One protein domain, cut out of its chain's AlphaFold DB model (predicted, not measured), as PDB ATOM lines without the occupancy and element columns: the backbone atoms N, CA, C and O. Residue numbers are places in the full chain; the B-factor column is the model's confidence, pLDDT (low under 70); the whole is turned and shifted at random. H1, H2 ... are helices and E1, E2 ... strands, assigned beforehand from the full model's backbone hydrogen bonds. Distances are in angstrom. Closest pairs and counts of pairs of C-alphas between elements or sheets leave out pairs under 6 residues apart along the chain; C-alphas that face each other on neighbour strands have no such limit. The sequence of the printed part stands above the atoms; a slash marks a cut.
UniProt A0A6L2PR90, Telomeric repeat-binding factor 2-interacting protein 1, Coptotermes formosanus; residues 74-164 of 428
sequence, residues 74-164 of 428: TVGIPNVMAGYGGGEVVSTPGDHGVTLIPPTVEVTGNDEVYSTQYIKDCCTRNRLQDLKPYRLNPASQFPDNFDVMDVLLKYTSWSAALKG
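This is residues 74 to 164 of the 428 residues of the protein "Telomeric repeat-binding factor 2-interacting protein 1" of Coptotermes formosanus (UniProt A0A6L2PR90). This domain has little regular structure: long loops gather round a small twisted sheet of four short strands, with H1 and H2 only grazing it and H3 beyond H2. The printed part has 91 residues, 32 in named elements, in the order E1 E2 E3 E4 H1 H2 H3, class mixed. The sheet, E2 E1 E3 E4, is mixed. The whole is compact, radius of gyration of the C-alphas 12.9 A, spans 34 by 31 by 26 A.

E1, residues 74 to 76, and E2, residues 88 to 90, form an antiparallel hairpin, N 88 and O 76 at 2.7 A. E3, residues 98 to 101, is antiparallel to E1, N 75 and O 98 at 2.9 A. E4, residues 113 to 115, is parallel to E3, N 101 and O 114 at 2.8 A. H1, residues 117 to 125, only grazes the sheet with residues 117 to 119. H2, residues 148 to 152, also only grazes it; its closest C-alphas to E3 are Leu 152 and Val 98, 6.6 A. H3, residues 158 to 162, is close to but not clearly touching H2, closest C-alphas Trp 158 and Val 151, 6.7 A. In H1, H2 and H3 every O i to N i+4 pair is within hydrogen-bond range.

E1 begins at C-alpha 74 (39.687, 38.791, 18.632). E3 is 10.0 A long and H1 12.2 A. H3 ends at C-alpha 162 (38.548, 22.133, 9.605).

The C-alphas farthest apart, Ala 82 and Thr 108, are 36.7 A apart. The printed part has no cut. The links E1 to E2, E3 to E4 and H1 to H2 are long. Residues 74 to 87 have pLDDT under 70.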
ATOM      1  N   THR A  74      39.439  40.227  18.506       59.62
ATOM      2  CA  THR A  74      39.687  38.791  18.632       59.62
ATOM      3  C   THR A  74      40.190  38.472  20.022       59.62
ATOM      4  O   THR A  74      41.022  39.200  20.548       59.62
ATOM      5  N   VAL A  75      39.690  37.403  20.637       65.12
ATOM      6  CA  VAL A  75      40.110  36.984  21.978       65.12
ATOM      7  C   VAL A  75      40.832  35.645  21.880       65.12
ATOM      8  O   VAL A  75      40.249  34.661  21.433       65.12
ATOM      9  N   GLY A  76      42.097  35.593  22.295       45.34
ATOM     10  CA  GLY A  76      42.891  34.368  22.436       45.34
ATOM     11  C   GLY A  76      43.278  34.140  23.896       45.34
ATOM     12  O   GLY A  76      43.508  35.088  24.628       45.34
ATOM     13  N   ILE A  77      43.348  32.899  24.372       48.88
ATOM     14  CA  ILE A  77      43.792  32.630  25.752       48.88
ATOM     15  C   ILE A  77      45.333  32.498  25.769       48.88
ATOM     16  O   ILE A  77      45.870  31.802  24.908       48.88
ATOM     17  N   PRO A  78      46.092  33.087  26.711       39.47
ATOM     18  CA  PRO A  78      47.526  32.817  26.877       39.47
ATOM     19  C   PRO A  78      47.806  31.483  27.608       39.47
ATOM     20  O   PRO A  78      46.933  30.877  28.220       39.47
ATOM     21  N   ASN A  79      49.029  30.952  27.499       35.03
ATOM     22  CA  ASN A  79      49.422  29.603  27.964       35.03
ATOM     23  C   ASN A  79      49.732  29.472  29.480       35.03
ATOM     24  O   ASN A  79      50.487  28.584  29.868       35.03
ATOM     25  N   VAL A  80      49.178  30.312  30.366       25.83
ATOM     26  CA  VAL A  80      49.528  30.285  31.807       25.83
ATOM     27  C   VAL A  80      48.298  30.112  32.713       25.83
ATOM     28  O   VAL A  80      47.283  30.778  32.557       25.83
ATOM     29  N   MET A  81      48.435  29.154  33.636       37.94
ATOM     30  CA  MET A  81      47.433  28.394  34.397       37.94
ATOM     31  C   MET A  81      46.555  29.114  35.447       37.94
ATOM     32  O   MET A  81      46.977  30.065  36.095       37.94
ATOM     33  N   ALA A  82      45.433  28.424  35.723       31.44
ATOM     34  CA  ALA A  82      44.718  28.209  36.995       31.44
ATOM     35  C   ALA A  82      43.992  29.391  37.664       31.44
ATOM     36  O   ALA A  82      44.582  30.229  38.341       31.44
ATOM     37  N   GLY A  83      42.660  29.346  37.582       33.19
ATOM     38  CA  GLY A  83      41.751  30.077  38.464       33.19
ATOM     39  C   GLY A  83      40.476  30.480  37.746       33.19
ATOM     40  O   GLY A  83      39.435  29.875  37.957       33.19
ATOM     41  N   TYR A  84      40.574  31.468  36.862       43.75
ATOM     42  CA  TYR A  84      39.466  31.994  36.066       43.75
ATOM     43  C   TYR A  84      40.088  32.555  34.786       43.75
ATOM     44  O   TYR A  84      40.835  33.528  34.856       43.75
ATOM     45  N   GLY A  85      39.905  31.867  33.653       47.12
ATOM     46  CA  GLY A  85      40.639  32.128  32.411       47.12
ATOM     47  C   GLY A  85      40.587  33.597  31.985       47.12
ATOM     48  O   GLY A  85      39.518  34.120  31.689       47.12
ATOM     49  N   GLY A  86      41.745  34.258  31.961       56.03
ATOM     50  CA  GLY A  86      41.904  35.556  31.313       56.03
ATOM     51  C   GLY A  86      42.097  35.349  29.814       56.03
ATOM     52  O   GLY A  86      42.930  34.538  29.420       56.03
ATOM     53  N   GLY A  87      41.317  36.045  28.989       66.19
ATOM     54  CA  GLY A  87      41.554  36.153  27.549       66.19
ATOM     55  C   GLY A  87      42.419  37.374  27.237       66.19
ATOM     56  O   GLY A  87      42.316  38.402  27.900       66.19
ATOM     57  N   GLU A  88      43.271  37.258  26.231       78.62
ATOM     58  CA  GLU A  88      44.031  38.335  25.611       78.62
ATOM     59  C   GLU A  88      43.287  38.815  24.365       78.62
ATOM     60  O   GLU A  88      42.846  38.009  23.545       78.62
ATOM     61  N   VAL A  89      43.137  40.130  24.219       82.12
ATOM     62  CA  VAL A  89      42.605  40.718  22.990       82.12
ATOM     63  C   VAL A  89      43.748  40.842  21.990       82.12
ATOM     64  O   VAL A  89      44.731  41.528  22.253       82.12
ATOM     65  N   VAL A  90      43.609  40.194  20.839       83.62
ATOM     66  CA  VAL A  90      44.585  40.189  19.748       83.62
ATOM     67  C   VAL A  90      43.976  40.802  18.486       83.62
ATOM     68  O   VAL A  90      42.766  40.735  18.260       83.62
ATOM     69  N   SER A  91      44.810  41.433  17.658       81.12
ATOM     70  CA  SER A  91      44.383  42.047  16.392       81.12
ATOM     71  C   SER A  91      44.074  41.015  15.308       81.12
ATOM     72  O   SER A  91      43.240  41.270  14.443       81.12
ATOM     73  N   THR A  92      44.716  39.847  15.365       84.94
ATOM     74  CA  THR A  92      44.510  38.732  14.440       84.94
ATOM     75  C   THR A  92      44.198  37.447  15.214       84.94
ATOM     76  O   THR A  92      44.914  37.120  16.165       84.94
ATOM     77  N   PRO A  93      43.141  36.696  14.843       86.62
ATOM     78  CA  PRO A  93      42.870  35.396  15.442       86.62
ATOM     79  C   PRO A  93      44.043  34.450  15.241       86.62
ATOM     80  O   PRO A  93      44.403  34.120  14.113       86.62
ATOM     81  N   GLY A  94      44.612  33.972  16.346       91.31
ATOM     82  CA  GLY A  94      45.390  32.739  16.319       91.31
ATOM     83  C   GLY A  94      44.483  31.523  16.097       91.31
ATOM     84  O   GLY A  94      43.259  31.622  16.144       91.31
ATOM     85  N   ASP A  95      45.081  30.340  15.957       94.56
ATOM     86  CA  ASP A  95      44.359  29.081  15.686       94.56
ATOM     87  C   ASP A  95      43.401  28.643  16.822       94.56
ATOM     88  O   ASP A  95      42.568  27.761  16.645       94.56
ATOM     89  N   HIS A  96      43.498  29.284  17.991       94.81
ATOM     90  CA  HIS A  96      42.597  29.108  19.140       94.81
ATOM     91  C   HIS A  96      41.849  30.400  19.520       94.81
ATOM     92  O   HIS A  96      41.257  30.490  20.595       94.81
ATOM     93  N   GLY A  97      41.959  31.447  18.701       94.88
ATOM     94  CA  GLY A  97      41.331  32.738  18.955       94.88
ATOM     95  C   GLY A  97      39.898  32.751  18.447       94.88
ATOM     96  O   GLY A  97      39.638  32.268  17.351       94.88
ATOM     97  N   VAL A  98      38.968  33.319  19.210       96.06
ATOM     98  CA  VAL A  98      37.583  33.490  18.756       96.06
ATOM     99  C   VAL A  98      37.311  34.957  18.447       96.06
ATOM    100  O   VAL A  98      37.620  35.843  19.249       96.06
ATOM    101  N   THR A  99      36.732  35.215  17.278       96.06
ATOM    102  CA  THR A  99      36.403  36.565  16.818       96.06
ATOM    103  C   THR A  99      35.065  37.008  17.402       96.06
ATOM    104  O   THR A  99      34.038  36.353  17.207       96.06
ATOM    105  N   LEU A 100      35.073  38.136  18.111       96.50
ATOM    106  CA  LEU A 100      33.896  38.724  18.738       96.50
ATOM    107  C   LEU A 100      33.535  40.050  18.066       96.50
ATOM    108  O   LEU A 100      34.359  40.954  17.940       96.50
ATOM    109  N   ILE A 101      32.276  40.199  17.675       95.81
ATOM    110  CA  ILE A 101      31.770  41.372  16.964       95.81
ATOM    111  C   ILE A 101      30.579  41.965  17.737       95.81
ATOM    112  O   ILE A 101      29.761  41.225  18.291       95.81
ATOM    113  N   PRO A 102      30.463  43.302  17.854       95.81
ATOM    114  CA  PRO A 102      29.258  43.925  18.391       95.81
ATOM    115  C   PRO A 102      28.008  43.498  17.606       95.81
ATOM    116  O   PRO A 102      28.048  43.506  16.379       95.81
ATOM    117  N   PRO A 103      26.873  43.209  18.270       92.00
ATOM    118  CA  PRO A 103      25.653  42.751  17.592       92.00
ATOM    119  C   PRO A 103      25.064  43.774  16.605       92.00
ATOM    120  O   PRO A 103      24.147  43.454  15.863       92.00
ATOM    121  N   THR A 104      25.569  45.011  16.602       94.19
ATOM    122  CA  THR A 104      25.166  46.086  15.688       94.19
ATOM    123  C   THR A 104      25.864  46.034  14.327       94.19
ATOM    124  O   THR A 104      25.547  46.843  13.463       94.19
ATOM    125  N   VAL A 105      26.875  45.181  14.156       94.44
ATOM    126  CA  VAL A 105      27.655  45.092  12.918       94.44
ATOM    127  C   VAL A 105      27.150  43.905  12.110       94.44
ATOM    128  O   VAL A 105      27.186  42.772  12.585       94.44
ATOM    129  N   GLU A 106      26.699  44.170  10.886       93.81
ATOM    130  CA  GLU A 106      26.344  43.117   9.939       93.81
ATOM    131  C   GLU A 106      27.588  42.319   9.545       93.81
ATOM    132  O   GLU A 106      28.638  42.881   9.218       93.81
ATOM    133  N   VAL A 107      27.458  40.997   9.601       94.50
ATOM    134  CA  VAL A 107      28.527  40.061   9.267       94.50
ATOM    135  C   VAL A 107      28.378  39.664   7.805       94.50
ATOM    136  O   VAL A 107      27.360  39.101   7.409       94.50
ATOM    137  N   THR A 108      29.404  39.939   7.004       91.56
ATOM    138  CA  THR A 108      29.502  39.492   5.612       91.56
ATOM    139  C   THR A 108      30.596  38.435   5.510       91.56
ATOM    140  O   THR A 108      31.767  38.769   5.669       91.56
ATOM    141  N   GLY A 109      30.234  37.178   5.250       90.62
ATOM    142  CA  GLY A 109      31.191  36.081   5.074       90.62
ATOM    143  C   GLY A 109      30.777  34.792   5.780       90.62
ATOM    144  O   GLY A 109      29.741  34.734   6.438       90.62
ATOM    145  N   ASN A 110      31.613  33.765   5.631       91.44
ATOM    146  CA  ASN A 110      31.435  32.455   6.269       91.44
ATOM    147  C   ASN A 110      32.313  32.286   7.528       91.44
ATOM    148  O   ASN A 110      32.370  31.199   8.097       91.44
ATOM    149  N   ASP A 111      32.998  33.347   7.964       92.69
ATOM    150  CA  ASP A 111      33.940  33.308   9.084       92.69
ATOM    151  C   ASP A 111      33.213  33.164  10.412       92.69
ATOM    152  O   ASP A 111      32.361  33.990  10.717       92.69
ATOM    153  N   GLU A 112      33.556  32.171  11.236       95.31
ATOM    154  CA  GLU A 112      32.929  31.976  12.550       95.31
ATOM    155  C   GLU A 112      33.111  33.197  13.468       95.31
ATOM    156  O   GLU A 112      34.159  33.388  14.092       95.31
ATOM    157  N   VAL A 113      32.058  34.005  13.592       96.44
ATOM    158  CA  VAL A 113      32.037  35.180  14.463       96.44
ATOM    159  C   VAL A 113      30.908  35.102  15.483       96.44
ATOM    160  O   VAL A 113      29.816  34.578  15.232       96.44
ATOM    161  N   TYR A 114      31.183  35.644  16.665       97.44
ATOM    162  CA  TYR A 114      30.292  35.569  17.819       97.44
ATOM    163  C   TYR A 114      30.026  36.962  18.390       97.44
ATOM    164  O   TYR A 114      30.811  37.891  18.229       97.44
ATOM    165  N   SER A 115      28.901  37.131  19.069       97.75
ATOM    166  CA  SER A 115      28.489  38.405  19.643       97.75
ATOM    167  C   SER A 115      29.332  38.769  20.863       97.75
ATOM    168  O   SER A 115      29.508  37.959  21.775       97.75
ATOM    169  N   THR A 116      29.742  40.034  20.974       96.69
ATOM    170  CA  THR A 116      30.359  40.568  22.207       96.69
ATOM    171  C   THR A 116      29.425  40.530  23.421       96.69
ATOM    172  O   THR A 116      29.888  40.695  24.552       96.69
ATOM    173  N   GLN A 117      28.125  40.267  23.228       97.69
ATOM    174  CA  GLN A 117      27.191  40.013  24.327       97.69
ATOM    175  C   GLN A 117      27.631  38.820  25.194       97.69
ATOM    176  O   GLN A 117      27.399  38.841  26.401       97.69
ATOM    177  N   TYR A 118      28.365  37.861  24.619       97.12
ATOM    178  CA  TYR A 118      28.967  36.744  25.345       97.12
ATOM    179  C   TYR A 118      29.768  37.190  26.573       97.12
ATOM    180  O   TYR A 118      29.584  36.662  27.670       97.12
ATOM    181  N   ILE A 119      30.629  38.200  26.405       94.69
ATOM    182  CA  ILE A 119      31.488  38.701  27.485       94.69
ATOM    183  C   ILE A 119      30.623  39.299  28.596       94.69
ATOM    184  O   ILE A 119      30.828  39.004  29.772       94.69
ATOM    185  N   LYS A 120      29.629  40.114  28.226       94.75
ATOM    186  CA  LYS A 120      28.727  40.761  29.188       94.75
ATOM    187  C   LYS A 120      27.971  39.729  30.020       94.75
ATOM    188  O   LYS A 120      27.863  39.892  31.235       94.75
ATOM    189  N   ASP A 121      27.500  38.662  29.389       96.88
ATOM    190  CA  ASP A 121      26.734  37.615  30.059       96.88
ATOM    191  C   ASP A 121      27.633  36.743  30.946       96.88
ATOM    192  O   ASP A 121      27.240  36.406  32.068       96.88
ATOM    193  N   CYS A 122      28.871  36.463  30.519       94.62
ATOM    194  CA  CYS A 122      29.884  35.817  31.357       94.62
ATOM    195  C   CYS A 122      30.190  36.631  32.621       94.62
ATOM    196  O   CYS A 122      30.195  36.076  33.721       94.62
ATOM    197  N   CYS A 123      30.398  37.945  32.479       91.56
ATOM    198  CA  CYS A 123      30.645  38.846  33.605       91.56
ATOM    199  C   CYS A 123      29.433  38.942  34.537       91.56
ATOM    200  O   CYS A 123      29.581  38.849  35.751       91.56
ATOM    201  N   THR A 124      28.229  39.088  33.977       94.75
ATOM    202  CA  THR A 124      26.990  39.238  34.757       94.75
ATOM    203  C   THR A 124      26.690  37.991  35.585       94.75
ATOM    204  O   THR A 124      26.267  38.094  36.733       94.75
ATOM    205  N   ARG A 125      26.926  36.802  35.021       93.44
ATOM    206  CA  ARG A 125      26.672  35.516  35.690       93.44
ATOM    207  C   ARG A 125      27.866  35.002  36.492       93.44
ATOM    208  O   ARG A 125      27.753  33.954  37.118       93.44
ATOM    209  N   ASN A 126      28.998  35.708  36.445       91.75
ATOM    210  CA  ASN A 126      30.271  35.290  37.030       91.75
ATOM    211  C   ASN A 126      30.636  33.827  36.696       91.75
ATOM    212  O   ASN A 126      31.083  33.059  37.548       91.75
ATOM    213  N   ARG A 127      30.366  33.409  35.454       93.81
ATOM    214  CA  ARG A 127      30.585  32.039  34.972       93.81
ATOM    215  C   ARG A 127      30.747  32.045  33.458       93.81
ATOM    216  O   ARG A 127      29.959  32.692  32.769       93.81
ATOM    217  N   LEU A 128      31.703  31.262  32.955       94.38
ATOM    218  CA  LEU A 128      31.889  31.032  31.523       94.38
ATOM    219  C   LEU A 128      30.610  30.426  30.923       94.38
ATOM    220  O   LEU A 128      30.154  29.369  31.366       94.38
ATOM    221  N   GLN A 129      30.007  31.133  29.971       97.50
ATOM    222  CA  GLN A 129      28.813  30.672  29.265       97.50
ATOM    223  C   GLN A 129      29.205  29.817  28.054       97.50
ATOM    224  O   GLN A 129      30.358  29.846  27.618       97.50
ATOM    225  N   ASP A 130      28.241  29.072  27.512       96.44
ATOM    226  CA  ASP A 130      28.371  28.445  26.195       96.44
ATOM    227  C   ASP A 130      28.408  29.538  25.119       96.44
ATOM    228  O   ASP A 130      27.642  30.499  25.184       96.44
ATOM    229  N   LEU A 131      29.319  29.416  24.160       96.62
ATOM    230  CA  LEU A 131      29.523  30.395  23.100       96.62
ATOM    231  C   LEU A 131      28.578  30.163  21.907       96.62
ATOM    232  O   LEU A 131      28.270  31.111  21.185       96.62
ATOM    233  N   LYS A 132      28.046  28.943  21.733       96.06
ATOM    234  CA  LYS A 132      27.160  28.571  20.613       96.06
ATOM    235  C   LYS A 132      25.933  29.490  20.442       96.06
ATOM    236  O   LYS A 132      25.678  29.889  19.306       96.06
ATOM    237  N   PRO A 133      25.217  29.919  21.506       97.06
ATOM    238  CA  PRO A 133      24.065  30.824  21.385       97.06
ATOM    239  C   PRO A 133      24.416  32.235  20.902       97.06
ATOM    240  O   PRO A 133      23.529  32.996  20.530       97.06
ATOM    241  N   TYR A 134      25.697  32.605  20.942       97.69
ATOM    242  CA  TYR A 134      26.173  33.931  20.563       97.69
ATOM    243  C   TYR A 134      26.703  33.970  19.130       97.69
ATOM    244  O   TYR A 134      27.193  35.016  18.713       97.69
ATOM    245  N   ARG A 135      26.634  32.870  18.370       96.69
ATOM    246  CA  ARG A 135      27.051  32.834  16.963       96.69
ATOM    247  C   ARG A 135      26.208  33.816  16.144       96.69
ATOM    248  O   ARG A 135      24.983  33.775  16.198       96.69
ATOM    249  N   LEU A 136      26.873  34.692  15.392       96.19
ATOM    250  CA  LEU A 136      26.210  35.668  14.518       96.19
ATOM    251  C   LEU A 136      26.029  35.148  13.085       96.19
ATOM    252  O   LEU A 136      25.205  35.675  12.343       96.19
ATOM    253  N   ASN A 137      26.768  34.106  12.702       94.19
ATOM    254  CA  ASN A 137      26.672  33.530  11.368       94.19
ATOM    255  C   ASN A 137      25.386  32.728  11.164       94.19
ATOM    256  O   ASN A 137      25.056  31.899  12.017       94.19
ATOM    257  N   PRO A 138      24.730  32.865   9.998       90.31
ATOM    258  CA  PRO A 138      23.555  32.067   9.666       90.31
ATOM    259  C   PRO A 138      23.895  30.592   9.399       90.31
ATOM    260  O   PRO A 138      23.081  29.720   9.690       90.31
ATOM    261  N   ALA A 139      25.087  30.303   8.874       92.31
ATOM    262  CA  ALA A 139      25.566  28.949   8.611       92.31
ATOM    263  C   ALA A 139      26.971  28.771   9.193       92.31
ATOM    264  O   ALA A 139      27.822  29.650   9.049       92.31
ATOM    265  N   SER A 140      27.203  27.638   9.857       93.56
ATOM    266  CA  SER A 140      28.531  27.268  10.344       93.56
ATOM    267  C   SER A 140      29.263  26.451   9.295       93.56
ATOM    268  O   SER A 140      28.665  25.586   8.657       93.56
ATOM    269  N   GLN A 141      30.564  26.691   9.147       94.19
ATOM    270  CA  GLN A 141      31.426  25.827   8.331       94.19
ATOM    271  C   GLN A 141      31.767  24.504   9.038       94.19
ATOM    272  O   GLN A 141      32.336  23.599   8.429       94.19
ATOM    273  N   PHE A 142      31.430  24.394  10.324       94.00
ATOM    274  CA  PHE A 142      31.670  23.221  11.151       94.00
ATOM    275  C   PHE A 142      30.381  22.410  11.335       94.00
ATOM    276  O   PHE A 142      29.291  22.984  11.353       94.00
ATOM    277  N   PRO A 143      30.484  21.078  11.488       91.62
ATOM    278  CA  PRO A 143      29.319  20.225  11.702       91.62
ATOM    279  C   PRO A 143      28.603  20.563  13.023       91.62
ATOM    280  O   PRO A 143      29.214  21.058  13.966       91.62
ATOM    281  N   ASP A 144      27.305  20.259  13.123       89.44
ATOM    282  CA  ASP A 144      26.466  20.645  14.277       89.44
ATOM    283  C   ASP A 144      26.934  20.085  15.629       89.44
ATOM    284  O   ASP A 144      26.608  20.641  16.688       89.44
ATOM    285  N   ASN A 145      27.694  18.987  15.591       90.94
ATOM    286  CA  ASN A 145      28.302  18.337  16.748       90.94
ATOM    287  C   ASN A 145      29.628  18.980  17.190       90.94
ATOM    288  O   ASN A 145      30.179  18.569  18.210       90.94
ATOM    289  N   PHE A 146      30.148  19.955  16.446       94.38
ATOM    290  CA  PHE A 146      31.347  20.686  16.818       94.38
ATOM    291  C   PHE A 146      31.049  21.672  17.951       94.38
ATOM    292  O   PHE A 146      30.163  22.527  17.839       94.38
ATOM    293  N   ASP A 147      31.806  21.559  19.041       95.25
ATOM    294  CA  ASP A 147      31.724  22.467  20.179       95.25
ATOM    295  C   ASP A 147      32.822  23.534  20.076       95.25
ATOM    296  O   ASP A 147      34.007  23.264  20.268       95.25
ATOM    297  N   VAL A 148      32.431  24.779  19.790       95.81
ATOM    298  CA  VAL A 148      33.373  25.907  19.724       95.81
ATOM    299  C   VAL A 148      34.080  26.158  21.063       95.81
ATOM    300  O   VAL A 148      35.192  26.693  21.085       95.81
ATOM    301  N   MET A 149      33.490  25.740  22.188       95.69
ATOM    302  CA  MET A 149      34.146  25.852  23.489       95.69
ATOM    303  C   MET A 149      35.442  25.043  23.534       95.69
ATOM    304  O   MET A 149      36.375  25.455  24.223       95.69
ATOM    305  N   ASP A 150      35.553  23.961  22.757       95.19
ATOM    306  CA  ASP A 150      36.793  23.196  22.658       95.19
ATOM    307  C   ASP A 150      37.915  24.020  22.001       95.19
ATOM    308  O   ASP A 150      39.079  23.856  22.369       95.19
ATOM    309  N   VAL A 151      37.605  24.954  21.092       95.00
ATOM    310  CA  VAL A 151      38.611  25.874  20.524       95.00
ATOM    311  C   VAL A 151      39.022  26.916  21.551       95.00
ATOM    312  O   VAL A 151      40.213  27.112  21.796       95.00
ATOM    313  N   LEU A 152      38.033  27.554  22.187       94.06
ATOM    314  CA  LEU A 152      38.265  28.606  23.176       94.06
ATOM    315  C   LEU A 152      39.105  28.089  24.349       94.06
ATOM    316  O   LEU A 152      40.028  28.763  24.795       94.06
ATOM    317  N   LEU A 153      38.832  26.870  24.817       93.31
ATOM    318  CA  LEU A 153      39.559  26.209  25.905       93.31
ATOM    319  C   LEU A 153      40.865  25.535  25.448       93.31
ATOM    320  O   LEU A 153      41.522  24.880  26.258       93.31
ATOM    321  N   LYS A 154      41.265  25.726  24.182       92.88
ATOM    322  CA  LYS A 154      42.469  25.157  23.548       92.88
ATOM    323  C   LYS A 154      42.532  23.634  23.549       92.88
ATOM    324  O   LYS A 154      43.613  23.049  23.505       92.88
ATOM    325  N   TYR A 155      41.386  22.981  23.611       93.00
ATOM    326  CA  TYR A 155      41.324  21.543  23.444       93.00
ATOM    327  C   TYR A 155      41.451  21.135  21.975       93.00
ATOM    328  O   TYR A 155      42.084  20.128  21.665       93.00
ATOM    329  N   THR A 156      40.916  21.949  21.072       94.75
ATOM    330  CA  THR A 156      41.131  21.839  19.629       94.75
ATOM    331  C   THR A 156      41.537  23.194  19.054       94.75
ATOM    332  O   THR A 156      41.569  24.206  19.757       94.75
ATOM    333  N   SER A 157      41.899  23.213  17.780       95.56
ATOM    334  CA  SER A 157      42.199  24.430  17.035       95.56
ATOM    335  C   SER A 157      41.290  24.536  15.816       95.56
ATOM    336  O   SER A 157      40.747  23.526  15.358       95.56
ATOM    337  N   TRP A 158      41.108  25.740  15.280       95.12
ATOM    338  CA  TRP A 158      40.298  25.946  14.082       95.12
ATOM    339  C   TRP A 158      40.825  25.131  12.902       95.12
ATOM    340  O   TRP A 158      40.050  24.471  12.209       95.12
ATOM    341  N   SER A 159      42.145  25.094  12.708       95.12
ATOM    342  CA  SER A 159      42.771  24.310  11.646       95.12
ATOM    343  C   SER A 159      42.598  22.798  11.831       95.12
ATOM    344  O   SER A 159      42.419  22.079  10.845       95.12
ATOM    345  N   ALA A 160      42.611  22.295  13.070       94.62
ATOM    346  CA  ALA A 160      42.355  20.886  13.367       94.62
ATOM    347  C   ALA A 160      40.881  20.519  13.140       94.62
ATOM    348  O   ALA A 160      40.589  19.489  12.528       94.62
ATOM    349  N   ALA A 161      39.967  21.394  13.567       94.00
ATOM    350  CA  ALA A 161      38.533  21.249  13.361       94.00
ATOM    351  C   ALA A 161      38.166  21.216  11.870       94.00
ATOM    352  O   ALA A 161      37.391  20.361  11.446       94.00
ATOM    353  N   LEU A 162      38.776  22.087  11.055       93.19
ATOM    354  CA  LEU A 162      38.548  22.133   9.605       93.19
ATOM    355  C   LEU A 162      38.998  20.852   8.900       93.19
ATOM    356  O   LEU A 162      38.403  20.442   7.909       93.19
ATOM    357  N   LYS A 163      40.032  20.189   9.423       94.81
ATOM    358  CA  LYS A 163      40.520  18.907   8.898       94.81
ATOM    359  C   LYS A 163      39.641  17.721   9.308       94.81
ATOM    360  O   LYS A 163      39.948  16.596   8.925       94.81
ATOM    361  N   GLY A 164      38.591  17.947  10.105       92.19
ATOM    362  CA  GLY A 164      37.742  16.886  10.640       92.19
ATOM    363  C   GLY A 164      38.507  15.909  11.532       92.19
ATOM    364  O   GLY A 164      38.097  14.756  11.667       92.19
TER     365      GLY A 164